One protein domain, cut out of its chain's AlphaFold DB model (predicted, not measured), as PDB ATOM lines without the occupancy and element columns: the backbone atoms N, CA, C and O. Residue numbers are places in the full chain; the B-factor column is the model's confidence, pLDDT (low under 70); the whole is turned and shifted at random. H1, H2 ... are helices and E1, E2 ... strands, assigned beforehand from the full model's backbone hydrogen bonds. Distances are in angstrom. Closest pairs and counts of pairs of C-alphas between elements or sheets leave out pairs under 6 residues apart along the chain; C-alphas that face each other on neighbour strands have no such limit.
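What this domain is: This is residues 100 to 205 and 250 to 299 of the 312 residues of an uncharacterized protein of Sorangium cellulosum (UniProt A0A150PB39). A five-stranded sheet, E3 E4 E5 E8 E9, has the long helix H2 across one face and a smaller curled sheet, E1 E2 E6 E7, partly face to face with its other face, the strands crossed. H1 lies at the rim of the small sheet, residues 183 to 190 with H3 stick out, and a long loop, residues 250 to 270, runs on the small sheet's side. The 156 printed residues hold three named helices and nine strands, in the order E1 E2 H1 E3 E4 E5 H2 H3 E6 E7 E8 E9, of mixed class. The large sheet is antiparallel, the small one mixed. The whole is compact, with a radius of gyration of the C-alphas of 15.2 A and spans of 41 by 35 by 29 A.

Where its parts are: In the large sheet, E3 is residues 133 to 140, 17.5 A long from C-alpha 133 at (202.317, 122.918, 90.329). E4 is residues 143 to 149, 20.3 A; E5 155 to 160, 16.6 A; E8 279 to 284, 16.3 A; E9 292 to 298, 16.7 A, ending at (201.856, 109.567, 106.216). H2 is residues 167 to 180, 20.1 A. In the small sheet, E1 is residues 100 to 107, 16.1 A, beginning at (198.246, 107.396, 87.530); E2 is 110 to 117, 20.6 A; E6 198 to 203, 16.8 A; E7 271 to 274. H1 is residues 123 to 130 and H3 184 to 188.

How they stand to each other: The large sheet, strongly twisted, runs E3 E4 E5 E8 E9; E3 E4 E5 form a meander, each strand the antiparallel neighbour of the one before. N 134 and O 147 of E3 and E4 are 2.8 A apart, N 146 and O 158 of E4 and E5 2.9 A, N 157 and O 282 of E5 and E8 2.8 A, and N 281 and O 296 of E8 and E9 2.8 A. H2 on one face gives two layers, helix on sheet, at a height over the sheet of 8.3 A; it runs across the strands, at 65 degrees to E5 on the local plane. The closest C-alphas of H2 and E8 are those of Val 171 and Val 282, 7.1 A. The two sheets form a sandwich, two sheets face to face, their strands at 59 degrees. In the small sheet the antiparallel neighbours E2 and E6 have N 115 and O 202 within hydrogen-bond range at 2.9 A, the antiparallel neighbours E1 and E2 have N 101 and O 114 within that range at 3.0 A, and the parallel neighbours E6 and E7 have N 273 and O 199 within it at 2.7 A. H1 only grazes this sheet with residues 125 to 130. In H1, H2 and H3 every O i to N i+4 pair is within range.

The domain as a whole: The C-alphas of Leu 185 and Glu 257, the two farthest apart, are 43.7 A apart. Residues 206 to 249 are not printed, and C-alphas 205 and 250 are 9.6 A apart across the cut. Of the links printed whole, none is long. Mean pLDDT of the printed part is 87.8; residues 186 to 187, 190 and 251 to 267 are under 70.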
ATOM      1  N   SER A 100     198.171 108.410  86.469       92.19
ATOM      2  CA  SER A 100     198.246 107.396  87.530       92.19
ATOM      3  C   SER A 100     198.960 106.129  87.078       92.19
ATOM      4  O   SER A 100     198.860 105.718  85.923       92.19
ATOM      5  N   GLN A 101     199.661 105.497  88.018       88.88
ATOM      6  CA  GLN A 101     200.378 104.240  87.824       88.88
ATOM      7  C   GLN A 101     200.059 103.302  88.995       88.88
ATOM      8  O   GLN A 101     200.189 103.693  90.156       88.88
ATOM      9  N   ARG A 102     199.627 102.064  88.702       85.19
ATOM     10  CA  ARG A 102     199.264 101.064  89.732       85.19
ATOM     11  C   ARG A 102     200.466 100.591  90.547       85.19
ATOM     12  O   ARG A 102     200.356 100.444  91.759       85.19
ATOM     13  N   GLU A 103     201.596 100.394  89.880       81.62
ATOM     14  CA  GLU A 103     202.867  99.988  90.482       81.62
ATOM     15  C   GLU A 103     203.837 101.170  90.440       81.62
ATOM     16  O   GLU A 103     204.701 101.262  89.573       81.62
ATOM     17  N   GLY A 104     203.594 102.152  91.310       79.12
ATOM     18  CA  GLY A 104     204.206 103.472  91.198       79.12
ATOM     19  C   GLY A 104     205.549 103.599  91.907       79.12
ATOM     20  O   GLY A 104     206.580 103.831  91.278       79.12
ATOM     21  N   VAL A 105     205.527 103.496  93.237       88.94
ATOM     22  CA  VAL A 105     206.710 103.698  94.088       88.94
ATOM     23  C   VAL A 105     206.805 102.620  95.151       88.94
ATOM     24  O   VAL A 105     205.789 102.126  95.641       88.94
ATOM     25  N   PHE A 106     208.035 102.295  95.540       90.50
ATOM     26  CA  PHE A 106     208.282 101.549  96.766       90.50
ATOM     27  C   PHE A 106     208.086 102.473  97.966       90.50
ATOM     28  O   PHE A 106     208.712 103.520  98.040       90.50
ATOM     29  N   PHE A 107     207.230 102.087  98.904       89.75
ATOM     30  CA  PHE A 107     207.050 102.748 100.186       89.75
ATOM     31  C   PHE A 107     207.361 101.737 101.291       89.75
ATOM     32  O   PHE A 107     206.552 100.858 101.608       89.75
ATOM     33  N   GLY A 108     208.572 101.817 101.845       88.88
ATOM     34  CA  GLY A 108     209.129 100.728 102.651       88.88
ATOM     35  C   GLY A 108     209.305  99.463 101.804       88.88
ATOM     36  O   GLY A 108     209.993  99.488 100.789       88.88
ATOM     37  N   GLU A 109     208.660  98.365 102.196       88.56
ATOM     38  CA  GLU A 109     208.724  97.071 101.491       88.56
ATOM     39  C   GLU A 109     207.554  96.846 100.512       88.56
ATOM     40  O   GLU A 109     207.405  95.760  99.956       88.56
ATOM     41  N   ARG A 110     206.684  97.845 100.316       89.88
ATOM     42  CA  ARG A 110     205.459  97.714  99.512       89.88
ATOM     43  C   ARG A 110     205.530  98.567  98.260       89.88
ATOM     44  O   ARG A 110     206.023  99.684  98.318       89.88
ATOM     45  N   VAL A 111     204.963  98.086  97.160       90.19
ATOM     46  CA  VAL A 111     204.690  98.925  95.987       90.19
ATOM     47  C   VAL A 111     203.295  99.520  96.140       90.19
ATOM     48  O   VAL A 111     202.338  98.788  96.392       90.19
ATOM     49  N   VAL A 112     203.181 100.840  96.014       91.38
ATOM     50  CA  VAL A 112     201.901 101.552  96.137       91.38
ATOM     51  C   VAL A 112     201.557 102.305  94.850       91.38
ATOM     52  O   VAL A 112     202.464 102.777  94.151       91.38
ATOM     53  N   PRO A 113     200.257 102.430  94.518       92.56
ATOM     54  CA  PRO A 113     199.830 103.235  93.387       92.56
ATOM     55  C   PRO A 113     200.162 104.703  93.631       92.56
ATOM     56  O   PRO A 113     200.039 105.198  94.754       92.56
ATOM     57  N   VAL A 114     200.544 105.407  92.570       94.31
ATOM     58  CA  VAL A 114     200.843 106.842  92.621       94.31
ATOM     59  C   VAL A 114     200.089 107.604  91.553       94.31
ATOM     60  O   VAL A 114     199.687 107.050  90.527       94.31
ATOM     61  N   PHE A 115     199.975 108.905  91.779       95.69
ATOM     62  CA  PHE A 115     199.661 109.876  90.748       95.69
ATOM     63  C   PHE A 115     200.757 110.943  90.664       95.69
ATOM     64  O   PHE A 115     201.546 111.138  91.596       95.69
ATOM     65  N   GLY A 116     200.805 111.641  89.533       95.81
ATOM     66  CA  GLY A 116     201.698 112.774  89.338       95.81
ATOM     67  C   GLY A 116     202.141 112.938  87.890       95.81
ATOM     68  O   GLY A 116     201.319 112.862  86.977       95.81
ATOM     69  N   LEU A 117     203.428 113.226  87.709       95.19
ATOM     70  CA  LEU A 117     204.055 113.589  86.442       95.19
ATOM     71  C   LEU A 117     205.464 112.974  86.345       95.19
ATOM     72  O   LEU A 117     206.307 113.222  87.205       95.19
ATOM     73  N   TRP A 118     205.723 112.190  85.295       93.62
ATOM     74  CA  TRP A 118     207.041 111.636  84.922       93.62
ATOM     75  C   TRP A 118     207.243 111.655  83.386       93.62
ATOM     76  O   TRP A 118     206.321 111.999  82.653       93.62
ATOM     77  N   LYS A 119     208.441 111.303  82.896       89.00
ATOM     78  CA  LYS A 119     208.860 111.382  81.477       89.00
ATOM     79  C   LYS A 119     207.927 110.686  80.486       89.00
ATOM     80  O   LYS A 119     207.827 111.145  79.358       89.00
ATOM     81  N   ASP A 120     207.266 109.611  80.903       89.00
ATOM     82  CA  ASP A 120     206.413 108.806  80.019       89.00
ATOM     83  C   ASP A 120     204.969 109.329  79.924       89.00
ATOM     84  O   ASP A 120     204.142 108.749  79.223       89.00
ATOM     85  N   VAL A 121     204.636 110.405  80.643       90.31
ATOM     86  CA  VAL A 121     203.329 111.064  80.534       90.31
ATOM     87  C   VAL A 121     203.274 111.862  79.233       90.31
ATOM     88  O   VAL A 121     204.212 112.585  78.907       90.31
ATOM     89  N   ASP A 122     202.159 111.770  78.508       92.81
ATOM     90  CA  ASP A 122     201.972 112.494  77.251       92.81
ATOM     91  C   ASP A 122     202.057 114.025  77.426       92.81
ATOM     92  O   ASP A 122     201.629 114.582  78.443       92.81
ATOM     93  N   ASP A 123     202.557 114.719  76.398       93.62
ATOM     94  CA  ASP A 123     202.784 116.172  76.405       93.62
ATOM     95  C   ASP A 123     201.544 116.990  76.797       93.62
ATOM     96  O   ASP A 123     201.657 118.024  77.465       93.62
ATOM     97  N   ALA A 124     200.344 116.552  76.395       94.12
ATOM     98  CA  ALA A 124     199.108 117.284  76.653       94.12
ATOM     99  C   ALA A 124     198.673 117.172  78.122       94.12
ATOM    100  O   ALA A 124     198.193 118.151  78.706       94.12
ATOM    101  N   THR A 125     198.829 116.001  78.737       93.44
ATOM    102  CA  THR A 125     198.631 115.808  80.180       93.44
ATOM    103  C   THR A 125     199.710 116.539  80.971       93.44
ATOM    104  O   THR A 125     199.376 117.298  81.884       93.44
ATOM    105  N   TRP A 126     200.980 116.408  80.575       95.00
ATOM    106  CA  TRP A 126     202.102 117.072  81.233       95.00
ATOM    107  C   TRP A 126     201.946 118.594  81.272       95.00
ATOM    108  O   TRP A 126     202.008 119.205  82.341       95.00
ATOM    109  N   SER A 127     201.700 119.215  80.117       95.00
ATOM    110  CA  SER A 127     201.558 120.669  79.988       95.00
ATOM    111  C   SER A 127     200.437 121.216  80.883       95.00
ATOM    112  O   SER A 127     200.630 122.176  81.628       95.00
ATOM    113  N   ARG A 128     199.275 120.552  80.892       95.06
ATOM    114  CA  ARG A 128     198.117 120.976  81.692       95.06
ATOM    115  C   ARG A 128     198.310 120.767  83.195       95.06
ATOM    116  O   ARG A 128     197.968 121.649  83.980       95.06
ATOM    117  N   ALA A 129     198.835 119.615  83.605       95.69
ATOM    118  CA  ALA A 129     198.988 119.279  85.019       95.69
ATOM    119  C   ALA A 129     200.225 119.929  85.665       95.69
ATOM    120  O   ALA A 129     200.222 120.149  86.873       95.69
ATOM    121  N   SER A 130     201.263 120.283  84.904       96.44
ATOM    122  CA  SER A 130     202.416 121.024  85.444       96.44
ATOM    123  C   SER A 130     202.082 122.489  85.741       96.44
ATOM    124  O   SER A 130     202.616 123.052  86.693       96.44
ATOM    125  N   ALA A 131     201.135 123.090  85.008       95.12
ATOM    126  CA  ALA A 131     200.702 124.476  85.212       95.12
ATOM    127  C   ALA A 131     200.053 124.742  86.586       95.12
ATOM    128  O   ALA A 131     200.049 125.879  87.053       95.12
ATOM    129  N   GLN A 132     199.525 123.704  87.242       95.88
ATOM    130  CA  GLN A 132     198.951 123.772  88.595       95.88
ATOM    131  C   GLN A 132     199.977 123.450  89.701       95.88
ATOM    132  O   GLN A 132     199.605 123.402  90.872       95.88
ATOM    133  N   LEU A 133     201.255 123.226  89.366       96.50
ATOM    134  CA  LEU A 133     202.317 122.918  90.329       96.50
ATOM    135  C   LEU A 133     203.166 124.146  90.659       96.50
ATOM    136  O   LEU A 133     203.575 124.906  89.781       96.50
ATOM    137  N   ARG A 134     203.502 124.304  91.941       95.00
ATOM    138  CA  ARG A 134     204.405 125.354  92.428       95.00
ATOM    139  C   ARG A 134     205.450 124.758  93.358       95.00
ATOM    140  O   ARG A 134     205.119 124.143  94.370       95.00
ATOM    141  N   ILE A 135     206.722 124.942  93.019       95.50
ATOM    142  CA  ILE A 135     207.843 124.437  93.815       95.50
ATOM    143  C   ILE A 135     208.235 125.504  94.835       95.50
ATOM    144  O   ILE A 135     208.787 126.538  94.476       95.50
ATOM    145  N   HIS A 136     208.022 125.226  96.121       94.31
ATOM    146  CA  HIS A 136     208.371 126.162  97.197       94.31
ATOM    147  C   HIS A 136     209.783 125.927  97.737       94.31
ATOM    148  O   HIS A 136     210.494 126.881  98.092       94.31
ATOM    149  N   ARG A 137     210.184 124.650  97.803       94.75
ATOM    150  CA  ARG A 137     211.480 124.176  98.303       94.75
ATOM    151  C   ARG A 137     211.873 122.874  97.604       94.75
ATOM    152  O   ARG A 137     211.045 121.979  97.474       94.75
ATOM    153  N   HIS A 138     213.144 122.750  97.232       94.94
ATOM    154  CA  HIS A 138     213.774 121.486  96.843       94.94
ATOM    155  C   HIS A 138     215.248 121.544  97.255       94.94
ATOM    156  O   HIS A 138     215.993 122.390  96.761       94.94
ATOM    157  N   ARG A 139     215.636 120.729  98.237       94.69
ATOM    158  CA  ARG A 139     217.025 120.587  98.718       94.69
ATOM    159  C   ARG A 139     217.591 119.194  98.442       94.69
ATOM    160  O   ARG A 139     218.765 118.949  98.705       94.69
ATOM    161  N   GLY A 140     216.761 118.300  97.918       93.81
ATOM    162  CA  GLY A 140     217.070 116.907  97.650       93.81
ATOM    163  C   GLY A 140     215.790 116.068  97.618       93.81
ATOM    164  O   GLY A 140     214.700 116.608  97.827       93.81
ATOM    165  N   PRO A 141     215.907 114.753  97.371       93.69
ATOM    166  CA  PRO A 141     214.759 113.843  97.321       93.69
ATOM    167  C   PRO A 141     214.006 113.728  98.658       93.69
ATOM    168  O   PRO A 141     212.803 113.488  98.652       93.69
ATOM    169  N   ASP A 142     214.682 113.959  99.790       95.38
ATOM    170  CA  ASP A 142     214.113 113.814 101.139       95.38
ATOM    171  C   ASP A 142     213.702 115.152 101.804       95.38
ATOM    172  O   ASP A 142     213.184 115.150 102.921       95.38
ATOM    173  N   ASP A 143     213.924 116.300 101.147       96.88
ATOM    174  CA  ASP A 143     213.543 117.639 101.644       96.88
ATOM    175  C   ASP A 143     213.016 118.507 100.493       96.88
ATOM    176  O   ASP A 143     213.769 119.171  99.762       96.88
ATOM    177  N   PHE A 144     211.696 118.498 100.328       97.31
ATOM    178  CA  PHE A 144     210.994 119.317  99.353       97.31
ATOM    179  C   PHE A 144     209.613 119.743  99.847       97.31
ATOM    180  O   PHE A 144     208.981 119.084 100.668       97.31
ATOM    181  N   VAL A 145     209.117 120.843  99.283       97.62
ATOM    182  CA  VAL A 145     207.750 121.328  99.471       97.62
ATOM    183  C   VAL A 145     207.211 121.741  98.109       97.62
ATOM    184  O   VAL A 145     207.754 122.655  97.479       97.62
ATOM    185  N   ILE A 146     206.144 121.080  97.672       97.56
ATOM    186  CA  ILE A 146     205.443 121.363  96.422       97.56
ATOM    187  C   ILE A 146     203.967 121.635  96.717       97.56
ATOM    188  O   ILE A 146     203.346 120.966  97.538       97.56
ATOM    189  N   GLU A 147     203.411 122.658  96.082       97.56
ATOM    190  CA  GLU A 147     201.988 122.987  96.132       97.56
ATOM    191  C   GLU A 147     201.326 122.595  94.815       97.56
ATOM    192  O   GLU A 147     201.889 122.794  93.739       97.56
ATOM    193  N   ILE A 148     200.125 122.045  94.934       97.12
ATOM    194  CA  ILE A 148     199.237 121.675  93.846       97.12
ATOM    195  C   ILE A 148     197.975 122.523  93.994       97.12
ATOM    196  O   ILE A 148     197.291 122.471  95.021       97.12
ATOM    197  N   GLU A 149     197.677 123.324  92.979       95.44
ATOM    198  CA  GLU A 149     196.452 124.113  92.908       95.44
ATOM    199  C   GLU A 149     195.259 123.178  92.655       95.44
ATOM    200  O   GLU A 149     195.247 122.413  91.687       95.44
ATOM    201  N   ALA A 150     194.276 123.197  93.558       93.06
ATOM    202  CA  ALA A 150     193.040 122.434  93.422       93.06
ATOM    203  C   ALA A 150     191.935 123.328  92.825       93.06
ATOM    204  O   ALA A 150     192.081 124.543  92.707       93.06
ATOM    205  N   ARG A 151     190.813 122.735  92.411       90.19
ATOM    206  CA  ARG A 151     189.636 123.476  91.947       90.19
ATOM    207  C   ARG A 151     189.029 124.264  93.103       90.19
ATOM    208  O   ARG A 151     188.896 123.759  94.215       90.19
ATOM    209  N   GLY A 152     188.573 125.473  92.793       89.12
ATOM    210  CA  GLY A 152     188.033 126.393  93.786       89.12
ATOM    211  C   GLY A 152     189.151 127.068  94.572       89.12
ATOM    212  O   GLY A 152     190.170 127.449  94.009       89.12
ATOM    213  N   ASP A 153     188.941 127.205  95.874       88.06
ATOM    214  CA  ASP A 153     189.798 127.997  96.762       88.06
ATOM    215  C   ASP A 153     190.812 127.142  97.542       88.06
ATOM    216  O   ASP A 153     191.395 127.595  98.528       88.06
ATOM    217  N   GLU A 154     190.993 125.881  97.150       91.81
ATOM    218  CA  GLU A 154     191.824 124.919  97.868       91.81
ATOM    219  C   GLU A 154     193.200 124.748  97.234       91.81
ATOM    220  O   GLU A 154     193.400 124.868  96.025       91.81
ATOM    221  N   ARG A 155     194.177 124.424  98.077       95.06
ATOM    222  CA  ARG A 155     195.529 124.065  97.654       95.06
ATOM    223  C   ARG A 155     196.009 122.877  98.458       95.06
ATOM    224  O   ARG A 155     195.802 122.824  99.670       95.06
ATOM    225  N   VAL A 156     196.694 121.957  97.795       97.50
ATOM    226  CA  VAL A 156     197.307 120.793  98.432       97.50
ATOM    227  C   VAL A 156     198.807 121.009  98.475       97.50
ATOM    228  O   VAL A 156     199.452 121.116  97.440       97.50
ATOM    229  N   VAL A 157     199.378 121.069  99.669       98.06
ATOM    230  CA  VAL A 157     200.825 121.126  99.865       98.06
ATOM    231  C   VAL A 157     201.312 119.735 100.236       98.06
ATOM    232  O   VAL A 157     200.888 119.180 101.245       98.06
ATOM    233  N   VAL A 158     202.208 119.186  99.424       98.31
ATOM    234  CA  VAL A 158     202.885 117.912  99.673       98.31
ATOM    235  C   VAL A 158     204.332 118.212 100.032       98.31
ATOM    236  O   VAL A 158     205.012 118.981  99.345       98.31
ATOM    237  N   ALA A 159     204.809 117.627 101.121       98.19
ATOM    238  CA  ALA A 159     206.153 117.870 101.606       98.19
ATOM    239  C   ALA A 159     206.818 116.594 102.099       98.19
ATOM    240  O   ALA A 159     206.231 115.824 102.855       98.19
ATOM    241  N   ARG A 160     208.087 116.434 101.739       97.62
ATOM    242  CA  ARG A 160     209.016 115.595 102.490       97.62
ATOM    243  C   ARG A 160     209.933 116.509 103.268       97.62
ATOM    244  O   ARG A 160     210.445 117.483 102.724       97.62
ATOM    245  N   CYS A 161     210.098 116.219 104.542       95.06
ATOM    246  CA  CYS A 161     210.993 116.948 105.418       95.06
ATOM    247  C   CYS A 161     211.564 115.986 106.464       95.06
ATOM    248  O   CYS A 161     210.980 114.921 106.702       95.06
ATOM    249  N   PRO A 162     212.695 116.341 107.103       93.44
ATOM    250  CA  PRO A 162     213.173 115.615 108.271       93.44
ATOM    251  C   PRO A 162     212.040 115.441 109.286       93.44
ATOM    252  O   PRO A 162     211.296 116.393 109.530       93.44
ATOM    253  N   ARG A 163     211.898 114.237 109.858       91.81
ATOM    254  CA  ARG A 163     210.805 113.927 110.789       91.81
ATOM    255  C   ARG A 163     210.829 114.932 111.953       91.81
ATOM    256  O   ARG A 163     211.807 114.937 112.701       91.81
ATOM    257  N   PRO A 164     209.786 115.760 112.116       91.81
ATOM    258  CA  PRO A 164     209.714 116.691 113.229       91.81
ATOM    259  C   PRO A 164     209.165 115.998 114.478       91.81
ATOM    260  O   PRO A 164     208.562 114.928 114.398       91.81
ATOM    261  N   ASP A 165     209.319 116.641 115.635       92.31
ATOM    262  CA  ASP A 165     208.848 116.086 116.911       92.31
ATOM    263  C   ASP A 165     207.318 115.978 116.975       92.31
ATOM    264  O   ASP A 165     206.774 115.065 117.594       92.31
ATOM    265  N   THR A 166     206.605 116.910 116.331       94.62
ATOM    266  CA  THR A 166     205.137 116.999 116.363       94.62
ATOM    267  C   THR A 166     204.554 117.323 114.993       94.62
ATOM    268  O   THR A 166     205.198 117.965 114.156       94.62
ATOM    269  N   LEU A 167     203.289 116.943 114.785       93.56
ATOM    270  CA  LEU A 167     202.551 117.287 113.565       93.56
ATOM    271  C   LEU A 167     202.463 118.808 113.360       93.56
ATOM    272  O   LEU A 167     202.646 119.303 112.251       93.56
ATOM    273  N   GLY A 168     202.227 119.564 114.430       93.88
ATOM    274  CA  GLY A 168     202.113 121.019 114.405       93.88
ATOM    275  C   GLY A 168     203.404 121.713 113.988       93.88
ATOM    276  O   GLY A 168     203.344 122.674 113.223       93.88
ATOM    277  N   ALA A 169     204.564 121.204 114.417       95.31
ATOM    278  CA  ALA A 169     205.857 121.700 113.949       95.31
ATOM    279  C   ALA A 169     206.032 121.469 112.437       95.31
ATOM    280  O   ALA A 169     206.400 122.402 111.719       95.31
ATOM    281  N   ALA A 170     205.676 120.273 111.945       95.88
ATOM    282  CA  ALA A 170     205.695 119.942 110.515       95.88
ATOM    283  C   ALA A 170     204.823 120.905 109.696       95.88
ATOM    284  O   ALA A 170     205.277 121.527 108.735       95.88
ATOM    285  N   VAL A 171     203.560 121.053 110.111       96.38
ATOM    286  CA  VAL A 171     202.565 121.898 109.442       96.38
ATOM    287  C   VAL A 171     203.006 123.357 109.468       96.38
ATOM    288  O   VAL A 171     202.991 124.014 108.429       96.38
ATOM    289  N   GLY A 172     203.451 123.859 110.622       95.62
ATOM    290  CA  GLY A 172     203.925 125.231 110.768       95.62
ATOM    291  C   GLY A 172     205.084 125.554 109.825       95.62
ATOM    292  O   GLY A 172     205.053 126.581 109.142       95.62
ATOM    293  N   GLU A 173     206.077 124.666 109.721       96.44
ATOM    294  CA  GLU A 173     207.209 124.850 108.811       96.44
ATOM    295  C   GLU A 173     206.783 124.824 107.335       96.44
ATOM    296  O   GLU A 173     207.183 125.698 106.550       96.44
ATOM    297  N   VAL A 174     205.978 123.836 106.944       96.25
ATOM    298  CA  VAL A 174     205.537 123.647 105.556       96.25
ATOM    299  C   VAL A 174     204.644 124.801 105.102       96.25
ATOM    300  O   VAL A 174     204.885 125.380 104.040       96.25
ATOM    301  N   VAL A 175     203.691 125.231 105.934       96.00
ATOM    302  CA  VAL A 175     202.825 126.386 105.646       96.00
ATOM    303  C   VAL A 175     203.635 127.678 105.579       96.00
ATOM    304  O   VAL A 175     203.458 128.467 104.649       96.00
ATOM    305  N   ALA A 176     204.579 127.897 106.499       94.56
ATOM    306  CA  ALA A 176     205.468 129.057 106.430       94.56
ATOM    307  C   ALA A 176     206.310 129.053 105.142       94.56
ATOM    308  O   ALA A 176     206.534 130.105 104.541       94.56
ATOM    309  N   THR A 177     206.754 127.880 104.691       94.44
ATOM    310  CA  THR A 177     207.505 127.720 103.439       94.44
ATOM    311  C   THR A 177     206.645 128.061 102.220       94.44
ATOM    312  O   THR A 177     207.087 128.851 101.386       94.44
ATOM    313  N   ALA A 178     205.408 127.560 102.160       92.69
ATOM    314  CA  ALA A 178     204.451 127.860 101.091       92.69
ATOM    315  C   ALA A 178     203.982 129.330 101.072       92.69
ATOM    316  O   ALA A 178     203.601 129.856 100.029       92.69
ATOM    317  N   ARG A 179     204.023 130.026 102.217       91.50
ATOM    318  CA  ARG A 179     203.716 131.464 102.312       91.50
ATOM    319  C   ARG A 179     204.849 132.349 101.801       91.50
ATOM    320  O   ARG A 179     204.600 133.305 101.069       91.50
ATOM    321  N   ARG A 180     206.098 132.051 102.182       86.38
ATOM    322  CA  ARG A 180     207.274 132.878 101.832       86.38
ATOM    323  C   ARG A 180     207.512 132.972 100.325       86.38
ATOM    324  O   ARG A 180     208.015 133.991  99.856       86.38
ATOM    325  N   SER A 181     207.156 131.936  99.572       77.31
ATOM    326  CA  SER A 181     207.330 131.887  98.115       77.31
ATOM    327  C   SER A 181     206.524 132.943  97.354       77.31
ATOM    328  O   SER A 181     206.893 133.320  96.247       77.31
ATOM    329  N   ARG A 182     205.474 133.498  97.967       76.38
ATOM    330  CA  ARG A 182     204.539 134.436  97.323       76.38
ATOM    331  C   ARG A 182     204.984 135.893  97.324       76.38
ATOM    332  O   ARG A 182     204.293 136.742  96.765       76.38
ATOM    333  N   GLY A 183     206.107 136.207  97.967       77.38
ATOM    334  CA  GLY A 183     206.635 137.567  97.994       77.38
ATOM    335  C   GLY A 183     207.001 138.067  96.592       77.38
ATOM    336  O   GLY A 183     207.592 137.338  95.797       77.38
ATOM    337  N   TRP A 184     206.708 139.340  96.308       75.19
ATOM    338  CA  TRP A 184     206.998 139.989  95.019       75.19
ATOM    339  C   TRP A 184     208.466 139.846  94.578       75.19
ATOM    340  O   TRP A 184     208.737 139.665  93.393       75.19
ATOM    341  N   LEU A 185     209.398 139.842  95.538       72.25
ATOM    342  CA  LEU A 185     210.829 139.637  95.307       72.25
ATOM    343  C   LEU A 185     211.117 138.281  94.648       72.25
ATOM    344  O   LEU A 185     211.926 138.202  93.732       72.25
ATOM    345  N   ARG A 186     210.430 137.203  95.040       68.44
ATOM    346  CA  ARG A 186     210.651 135.875  94.442       68.44
ATOM    347  C   ARG A 186     210.144 135.775  93.008       68.44
ATOM    348  O   ARG A 186     210.748 135.077  92.201       68.44
ATOM    349  N   ARG A 187     209.109 136.547  92.668       66.75
ATOM    350  CA  ARG A 187     208.634 136.695  91.286       66.75
ATOM    351  C   ARG A 187     209.708 137.307  90.376       66.75
ATOM    352  O   ARG A 187     209.710 137.035  89.184       66.75
ATOM    353  N   TRP A 188     210.624 138.095  90.947       74.44
ATOM    354  CA  TRP A 188     211.770 138.689  90.252       74.44
ATOM    355  C   TRP A 188     213.014 137.792  90.247       74.44
ATOM    356  O   TRP A 188     213.733 137.771  89.255       74.44
ATOM    357  N   PHE A 189     213.259 137.022  91.313       73.62
ATOM    358  CA  PHE A 189     214.431 136.137  91.415       73.62
ATOM    359  C   PHE A 189     214.240 134.737  90.802       73.62
ATOM    360  O   PHE A 189     215.101 133.881  90.980       73.62
ATOM    361  N   GLY A 190     213.152 134.516  90.056       59.78
ATOM    362  CA  GLY A 190     212.958 133.330  89.221       59.78
ATOM    363  C   GLY A 190     212.772 132.050  90.031       59.78
ATOM    364  O   GLY A 190     213.688 131.240  90.162       59.78
ATOM    365  N   GLU A 191     211.566 131.835  90.553       74.44
ATOM    366  CA  GLU A 191     211.183 130.501  91.016       74.44
ATOM    367  C   GLU A 191     211.277 129.544  89.819       74.44
ATOM    368  O   GLU A 191     210.640 129.766  88.787       74.44
ATOM    369  N   LYS A 192     212.147 128.527  89.910       82.94
ATOM    370  CA  LYS A 192     212.325 127.579  88.808       82.94
ATOM    371  C   LYS A 192     210.999 126.840  88.595       82.94
ATOM    372  O   LYS A 192     210.560 126.170  89.535       82.94
ATOM    373  N   PRO A 193     210.389 126.912  87.401       90.06
ATOM    374  CA  PRO A 193     209.131 126.231  87.137       90.06
ATOM    375  C   PRO A 193     209.284 124.715  87.307       90.06
ATOM    376  O   PRO A 193     210.397 124.176  87.289       90.06
ATOM    377  N   PHE A 194     208.156 124.032  87.489       94.56
ATOM    378  CA  PHE A 194     208.102 122.583  87.339       94.56
ATOM    379  C   PHE A 194     208.179 122.258  85.839       94.56
ATOM    380  O   PHE A 194     207.325 122.691  85.070       94.56
ATOM    381  N   ASP A 195     209.226 121.551  85.419       94.38
ATOM    382  CA  ASP A 195     209.568 121.290  84.014       94.38
ATOM    383  C   ASP A 195     209.900 119.808  83.782       94.38
ATOM    384  O   ASP A 195     209.901 119.010  84.715       94.38
ATOM    385  N   TRP A 196     210.207 119.433  82.538       93.12
ATOM    386  CA  TRP A 196     210.512 118.055  82.119       93.12
ATOM    387  C   TRP A 196     211.730 117.411  82.806       93.12
ATOM    388  O   TRP A 196     211.959 116.208  82.668       93.12
ATOM    389  N   GLN A 197     212.526 118.188  83.543       93.12
ATOM    390  CA  GLN A 197     213.629 117.671  84.356       93.12
ATOM    391  C   GLN A 197     213.178 117.302  85.779       93.12
ATOM    392  O   GLN A 197     213.969 116.767  86.563       93.12
ATOM    393  N   CYS A 198     211.921 117.584  86.120       95.25
ATOM    394  CA  CYS A 198     211.284 117.228  87.377       95.25
ATOM    395  C   CYS A 198     210.490 115.924  87.247       95.25
ATOM    396  O   CYS A 198     210.084 115.525  86.159       95.25
ATOM    397  N   ALA A 199     210.213 115.291  88.383       94.88
ATOM    398  CA  ALA A 199     209.204 114.240  88.485       94.88
ATOM    399  C   ALA A 199     208.411 114.416  89.771       94.88
ATOM    400  O   ALA A 199     208.999 114.707  90.807       94.88
ATOM    401  N   LEU A 200     207.102 114.203  89.718       96.69
ATOM    402  CA  LEU A 200     206.219 114.170  90.877       96.69
ATOM    403  C   LEU A 200     205.588 112.784  90.953       96.69
ATOM    404  O   LEU A 200     204.920 112.362  90.012       96.69
ATOM    405  N   ARG A 201     205.786 112.086  92.069       96.00
ATOM    406  CA  ARG A 201     205.128 110.806  92.353       96.00
ATOM    407  C   ARG A 201     204.624 110.829  93.791       96.00
ATOM    408  O   ARG A 201     205.425 110.812  94.727       96.00
ATOM    409  N   VAL A 202     203.307 110.893  93.958       96.75
ATOM    410  CA  VAL A 202     202.635 110.925  95.262       96.75
ATOM    411  C   VAL A 202     201.751 109.683  95.381       96.75
ATOM    412  O   VAL A 202     200.946 109.454  94.479       96.75
ATOM    413  N   PRO A 203     201.877 108.874  96.452       95.88
ATOM    414  CA  PRO A 203     200.960 107.780  96.723       95.88
ATOM    415  C   PRO A 203     199.505 108.230  96.671       95.88
ATOM    416  O   PRO A 203     199.149 109.266  97.233       95.88
ATOM    417  N   SER A 204     198.662 107.431  96.022       94.75
ATOM    418  CA  SER A 204     197.217 107.608  96.106       94.75
ATOM    419  C   SER A 204     196.746 107.212  97.505       94.75
ATOM    420  O   SER A 204     197.055 106.121  97.979       94.75
ATOM    421  N   LEU A 205     195.999 108.091  98.168       94.44
ATOM    422  CA  LEU A 205     195.564 107.933  99.556       94.44
ATOM    423  C   LEU A 205     194.036 107.837  99.634       94.44
ATOM    424  O   LEU A 205     193.334 108.649  99.032       94.44
ATOM    425  N   GLY A 250     194.703 112.452  92.727       81.75
ATOM    426  CA  GLY A 250     195.011 113.290  91.562       81.75
ATOM    427  C   GLY A 250     193.837 113.511  90.598       81.75
ATOM    428  O   GLY A 250     194.070 114.055  89.518       81.75
ATOM    429  N   ASP A 251     192.624 113.053  90.962       69.50
ATOM    430  CA  ASP A 251     191.501 112.741  90.058       69.50
ATOM    431  C   ASP A 251     191.989 112.130  88.733       69.50
ATOM    432  O   ASP A 251     191.656 112.582  87.637       69.50
ATOM    433  N   ALA A 252     192.862 111.131  88.858       60.41
ATOM    434  CA  ALA A 252     193.683 110.643  87.770       60.41
ATOM    435  C   ALA A 252     192.901 110.021  86.606       60.41
ATOM    436  O   ALA A 252     191.853 109.389  86.775       60.41
ATOM    437  N   LEU A 253     193.486 110.145  85.412       62.47
ATOM    438  CA  LEU A 253     193.095 109.348  84.249       62.47
ATOM    439  C   LEU A 253     193.162 107.847  84.595       62.47
ATOM    440  O   LEU A 253     193.922 107.476  85.501       62.47
ATOM    441  N   PRO A 254     192.399 106.981  83.891       65.12
ATOM    442  CA  PRO A 254     192.496 105.538  84.072       65.12
ATOM    443  C   PRO A 254     193.968 105.120  84.080       65.12
ATOM    444  O   PRO A 254     194.718 105.601  83.226       65.12
ATOM    445  N   PRO A 255     194.397 104.285  85.042       63.31
ATOM    446  CA  PRO A 255     195.799 103.923  85.150       63.31
ATOM    447  C   PRO A 255     196.263 103.325  83.829       63.31
ATOM    448  O   PRO A 255     195.600 102.435  83.289       63.31
ATOM    449  N   SER A 256     197.386 103.823  83.316       61.41
ATOM    450  CA  SER A 256     198.050 103.193  82.181       61.41
ATOM    451  C   SER A 256     198.515 101.784  82.569       61.41
ATOM    452  O   SER A 256     198.572 101.438  83.755       61.41
ATOM    453  N   GLU A 257     198.834 100.961  81.568       61.28
ATOM    454  CA  GLU A 257     199.464  99.651  81.769       61.28
ATOM    455  C   GLU A 257     200.665  99.742  82.738       61.28
ATOM    456  O   GLU A 257     201.254 100.823  82.872       61.28
ATOM    457  N   PRO A 258     201.010  98.654  83.458       56.22
ATOM    458  CA  PRO A 258     202.131  98.661  84.395       56.22
ATOM    459  C   PRO A 258     203.413  99.141  83.701       56.22
ATOM    460  O   PRO A 258     203.962  98.471  82.831       56.22
ATOM    461  N   GLY A 259     203.859 100.344  84.067       56.16
ATOM    462  CA  GLY A 259     205.150 100.898  83.667       56.16
ATOM    463  C   GLY A 259     206.272 100.403  84.585       56.16
ATOM    464  O   GLY A 259     205.984  99.843  85.645       56.16
ATOM    465  N   PRO A 260     207.549 100.621  84.222       58.22
ATOM    466  CA  PRO A 260     208.678 100.224  85.058       58.22
ATOM    467  C   PRO A 260     208.537 100.806  86.471       58.22
ATOM    468  O   PRO A 260     208.268 101.998  86.644       58.22
ATOM    469  N   ILE A 261     208.711  99.952  87.485       57.75
ATOM    470  CA  ILE A 261     208.658 100.373  88.885       57.75
ATOM    471  C   ILE A 261     209.854 101.284  89.142       57.75
ATOM    472  O   ILE A 261     211.012 100.875  89.017       57.75
ATOM    473  N   ALA A 262     209.581 102.525  89.524       55.69
ATOM    474  CA  ALA A 262     210.635 103.470  89.817       55.69
ATOM    475  C   ALA A 262     211.273 103.157  91.173       55.69
ATOM    476  O   ALA A 262     210.811 103.592  92.227       55.69
ATOM    477  N   LEU A 263     212.398 102.447  91.143       53.94
ATOM    478  CA  LEU A 263     213.415 102.585  92.179       53.94
ATOM    479  C   LEU A 263     213.954 104.008  92.017       53.94
ATOM    480  O   LEU A 263     214.461 104.322  90.941       53.94
ATOM    481  N   GLY A 264     213.837 104.874  93.029       48.22
ATOM    482  CA  GLY A 264     214.172 106.312  92.990       48.22
ATOM    483  C   GLY A 264     215.614 106.701  92.594       48.22
ATOM    484  O   GLY A 264     216.063 107.796  92.912       48.22
ATOM    485  N   ARG A 265     216.364 105.821  91.919       45.75
ATOM    486  CA  ARG A 265     217.733 105.987  91.420       45.75
ATOM    487  C   ARG A 265     217.903 105.757  89.907       45.75
ATOM    488  O   ARG A 265     218.998 105.998  89.414       45.75
ATOM    489  N   GLY A 266     216.883 105.280  89.180       45.09
ATOM    490  CA  GLY A 266     217.012 104.909  87.757       45.09
ATOM    491  C   GLY A 266     216.687 106.016  86.749       45.09
ATOM    492  O   GLY A 266     217.287 106.077  85.677       45.09
ATOM    493  N   ASP A 267     215.780 106.927  87.098       58.31
ATOM    494  CA  ASP A 267     215.360 107.992  86.194       58.31
ATOM    495  C   ASP A 267     216.213 109.250  86.431       58.31
ATOM    496  O   ASP A 267     216.198 109.824  87.520       58.31
ATOM    497  N   LEU A 268     216.952 109.701  85.411       73.81
ATOM    498  CA  LEU A 268     217.757 110.935  85.436       73.81
ATOM    499  C   LEU A 268     216.858 112.189  85.493       73.81
ATOM    500  O   LEU A 268     216.693 112.881  84.484       73.81
ATOM    501  N   TYR A 269     216.212 112.444  86.628       83.19
ATOM    502  CA  TYR A 269     215.556 113.715  86.936       83.19
ATOM    503  C   TYR A 269     216.508 114.580  87.754       83.19
ATOM    504  O   TYR A 269     217.088 114.114  88.731       83.19
ATOM    505  N   GLU A 270     216.636 115.856  87.397       87.56
ATOM    506  CA  GLU A 270     217.418 116.801  88.199       87.56
ATOM    507  C   GLU A 270     216.715 117.117  89.525       87.56
ATOM    508  O   GLU A 270     217.365 117.363  90.541       87.56
ATOM    509  N   ARG A 271     215.373 117.112  89.523       91.19
ATOM    510  CA  ARG A 271     214.545 117.481  90.681       91.19
ATOM    511  C   ARG A 271     213.415 116.469  90.918       91.19
ATOM    512  O   ARG A 271     212.284 116.702  90.491       91.19
ATOM    513  N   PRO A 272     213.694 115.338  91.589       94.12
ATOM    514  CA  PRO A 272     212.654 114.388  91.965       94.12
ATOM    515  C   PRO A 272     211.850 114.893  93.176       94.12
ATOM    516  O   PRO A 272     212.428 115.312  94.179       94.12
ATOM    517  N   PHE A 273     210.523 114.807  93.079       96.56
ATOM    518  CA  PHE A 273     209.523 115.027  94.129       96.56
ATOM    519  C   PHE A 273     208.762 113.712  94.347       96.56
ATOM    520  O   PHE A 273     207.604 113.551  93.953       96.56
ATOM    521  N   VAL A 274     209.457 112.720  94.896       95.88
ATOM    522  CA  VAL A 274     208.945 111.354  95.058       95.88
ATOM    523  C   VAL A 274     208.649 111.096  96.531       95.88
ATOM    524  O   VAL A 274     209.517 111.272  97.386       95.88
ATOM    525  N   CYS A 275     207.414 110.691  96.826       96.38
ATOM    526  CA  CYS A 275     206.959 110.310  98.162       96.38
ATOM    527  C   CYS A 275     207.071 108.787  98.357       96.38
ATOM    528  O   CYS A 275     206.064 108.088  98.416       96.38
ATOM    529  N   ASP A 276     208.309 108.288  98.426       94.56
ATOM    530  CA  ASP A 276     208.687 106.879  98.667       94.56
ATOM    531  C   ASP A 276     209.047 106.581 100.145       94.56
ATOM    532  O   ASP A 276     209.455 105.478 100.508       94.56
ATOM    533  N   GLY A 277     208.853 107.566 101.024       95.12
ATOM    534  CA  GLY A 277     209.004 107.467 102.474       95.12
ATOM    535  C   GLY A 277     208.105 108.484 103.181       95.12
ATOM    536  O   GLY A 277     207.296 109.127 102.507       95.12
ATOM    537  N   PRO A 278     208.223 108.660 104.514       96.44
ATOM    538  CA  PRO A 278     207.314 109.513 105.269       96.44
ATOM    539  C   PRO A 278     207.185 110.927 104.701       96.44
ATOM    540  O   PRO A 278     208.182 111.558 104.332       96.44
ATOM    541  N   PHE A 279     205.949 111.409 104.615       97.75
ATOM    542  CA  PHE A 279     205.631 112.696 104.004       97.75
ATOM    543  C   PHE A 279     204.404 113.344 104.650       97.75
ATOM    544  O   PHE A 279     203.566 112.680 105.260       97.75
ATOM    545  N   LEU A 280     204.303 114.662 104.509       98.00
ATOM    546  CA  LEU A 280     203.189 115.476 104.973       98.00
ATOM    547  C   LEU A 280     202.322 115.901 103.786       98.00
ATOM    548  O   LEU A 280     202.830 116.351 102.758       98.00
ATOM    549  N   VAL A 281     201.008 115.847 103.974       98.00
ATOM    550  CA  VAL A 281     200.022 116.503 103.114       98.00
ATOM    551  C   VAL A 281     199.262 117.538 103.934       98.00
ATOM    552  O   VAL A 281     198.761 117.230 105.012       98.00
ATOM    553  N   VAL A 282     199.151 118.765 103.431       97.62
ATOM    554  CA  VAL A 282     198.359 119.835 104.050       97.62
ATOM    555  C   VAL A 282     197.384 120.394 103.024       97.62
ATOM    556  O   VAL A 282     197.797 120.829 101.953       97.62
ATOM    557  N   VAL A 283     196.095 120.414 103.353       96.38
ATOM    558  CA  VAL A 283     195.070 121.094 102.555       96.38
ATOM    559  C   VAL A 283     194.850 122.478 103.147       96.38
ATOM    560  O   VAL A 283     194.513 122.617 104.324       96.38
ATOM    561  N   LEU A 284     195.058 123.499 102.324       95.50
ATOM    562  CA  LEU A 284     194.924 124.900 102.694       95.50
ATOM    563  C   LEU A 284     193.743 125.539 101.960       95.50
ATOM    564  O   LEU A 284     193.501 125.231 100.795       95.50
ATOM    565  N   GLY A 285     193.049 126.462 102.625       92.19
ATOM    566  CA  GLY A 285     192.070 127.351 101.994       92.19
ATOM    567  C   GLY A 285     192.715 128.461 101.152       92.19
ATOM    568  O   GLY A 285     193.927 128.461 100.900       92.19
ATOM    569  N   ALA A 286     191.913 129.451 100.749       89.06
ATOM    570  CA  ALA A 286     192.383 130.545  99.907       89.06
ATOM    571  C   ALA A 286     193.484 131.379 100.596       89.06
ATOM    572  O   ALA A 286     193.463 131.591 101.815       89.06
ATOM    573  N   PRO A 287     194.453 131.896  99.825       86.69
ATOM    574  CA  PRO A 287     195.282 133.006 100.271       86.69
ATOM    575  C   PRO A 287     194.429 134.275 100.482       86.69
ATOM    576  O   PRO A 287     193.456 134.474  99.757       86.69
ATOM    577  N   PRO A 288     194.830 135.192 101.381       87.44
ATOM    578  CA  PRO A 288     196.029 135.153 102.225       87.44
ATOM    579  C   PRO A 288     195.855 134.401 103.555       87.44
ATOM    580  O   PRO A 288     196.813 134.308 104.317       87.44
ATOM    581  N   GLN A 289     194.656 133.911 103.871       87.00
ATOM    582  CA  GLN A 289     194.375 133.290 105.166       87.00
ATOM    583  C   GLN A 289     195.168 131.987 105.334       87.00
ATOM    584  O   GLN A 289     195.710 131.731 106.410       87.00
ATOM    585  N   ASP A 290     195.289 131.196 104.259       89.75
ATOM    586  CA  ASP A 290     195.928 129.872 104.263       89.75
ATOM    587  C   ASP A 290     195.466 129.024 105.457       89.75
ATOM    588  O   ASP A 290     196.272 128.452 106.195       89.75
ATOM    589  N   GLU A 291     194.156 129.015 105.684       91.38
ATOM    590  CA  GLU A 291     193.534 128.224 106.735       91.38
ATOM    591  C   GLU A 291     193.833 126.741 106.504       91.38
ATOM    592  O   GLU A 291     193.610 126.225 105.407       91.38
ATOM    593  N   VAL A 292     194.348 126.057 107.526       92.75
ATOM    594  CA  VAL A 292     194.621 124.617 107.467       92.75
ATOM    595  C   VAL A 292     193.302 123.871 107.595       92.75
ATOM    596  O   VAL A 292     192.760 123.794 108.687       92.75
ATOM    597  N   ARG A 293     192.816 123.297 106.495       91.38
ATOM    598  CA  ARG A 293     191.593 122.475 106.466       91.38
ATOM    599  C   ARG A 293     191.866 121.020 106.817       91.38
ATOM    600  O   ARG A 293     191.024 120.336 107.382       91.38
ATOM    601  N   LEU A 294     193.055 120.533 106.473       94.44
ATOM    602  CA  LEU A 294     193.502 119.193 106.825       94.44
ATOM    603  C   LEU A 294     195.025 119.150 106.882       94.44
ATOM    604  O   LEU A 294     195.697 119.785 106.072       94.44
ATOM    605  N   ALA A 295     195.566 118.366 107.805       95.94
ATOM    606  CA  ALA A 295     196.968 117.983 107.812       95.94
ATOM    607  C   ALA A 295     197.092 116.479 108.052       95.94
ATOM    608  O   ALA A 295     196.498 115.949 108.985       95.94
ATOM    609  N   ALA A 296     197.875 115.800 107.225       95.44
ATOM    610  CA  ALA A 296     198.067 114.363 107.271       95.44
ATOM    611  C   ALA A 296     199.559 114.021 107.202       95.44
ATOM    612  O   ALA A 296     200.209 114.323 106.204       95.44
ATOM    613  N   TRP A 297     200.096 113.389 108.245       96.62
ATOM    614  CA  TRP A 297     201.436 112.795 108.217       96.62
ATOM    615  C   TRP A 297     201.320 111.310 107.884       96.62
ATOM    616  O   TRP A 297     200.629 110.566 108.588       96.62
ATOM    617  N   ILE A 298     201.967 110.901 106.798       95.94
ATOM    618  CA  ILE A 298     201.856 109.567 106.216       95.94
ATOM    619  C   ILE A 298     203.159 108.813 106.464       95.94
ATOM    620  O   ILE A 298     204.192 109.155 105.904       95.94
ATOM    621  N   GLU A 299     203.094 107.779 107.296       93.94
ATOM    622  CA  GLU A 299     204.199 106.859 107.608       93.94
ATOM    623  C   GLU A 299     204.063 105.522 106.876       93.94
ATOM    624  O   GLU A 299     205.054 104.825 106.701       93.94
TER     625      GLU A 299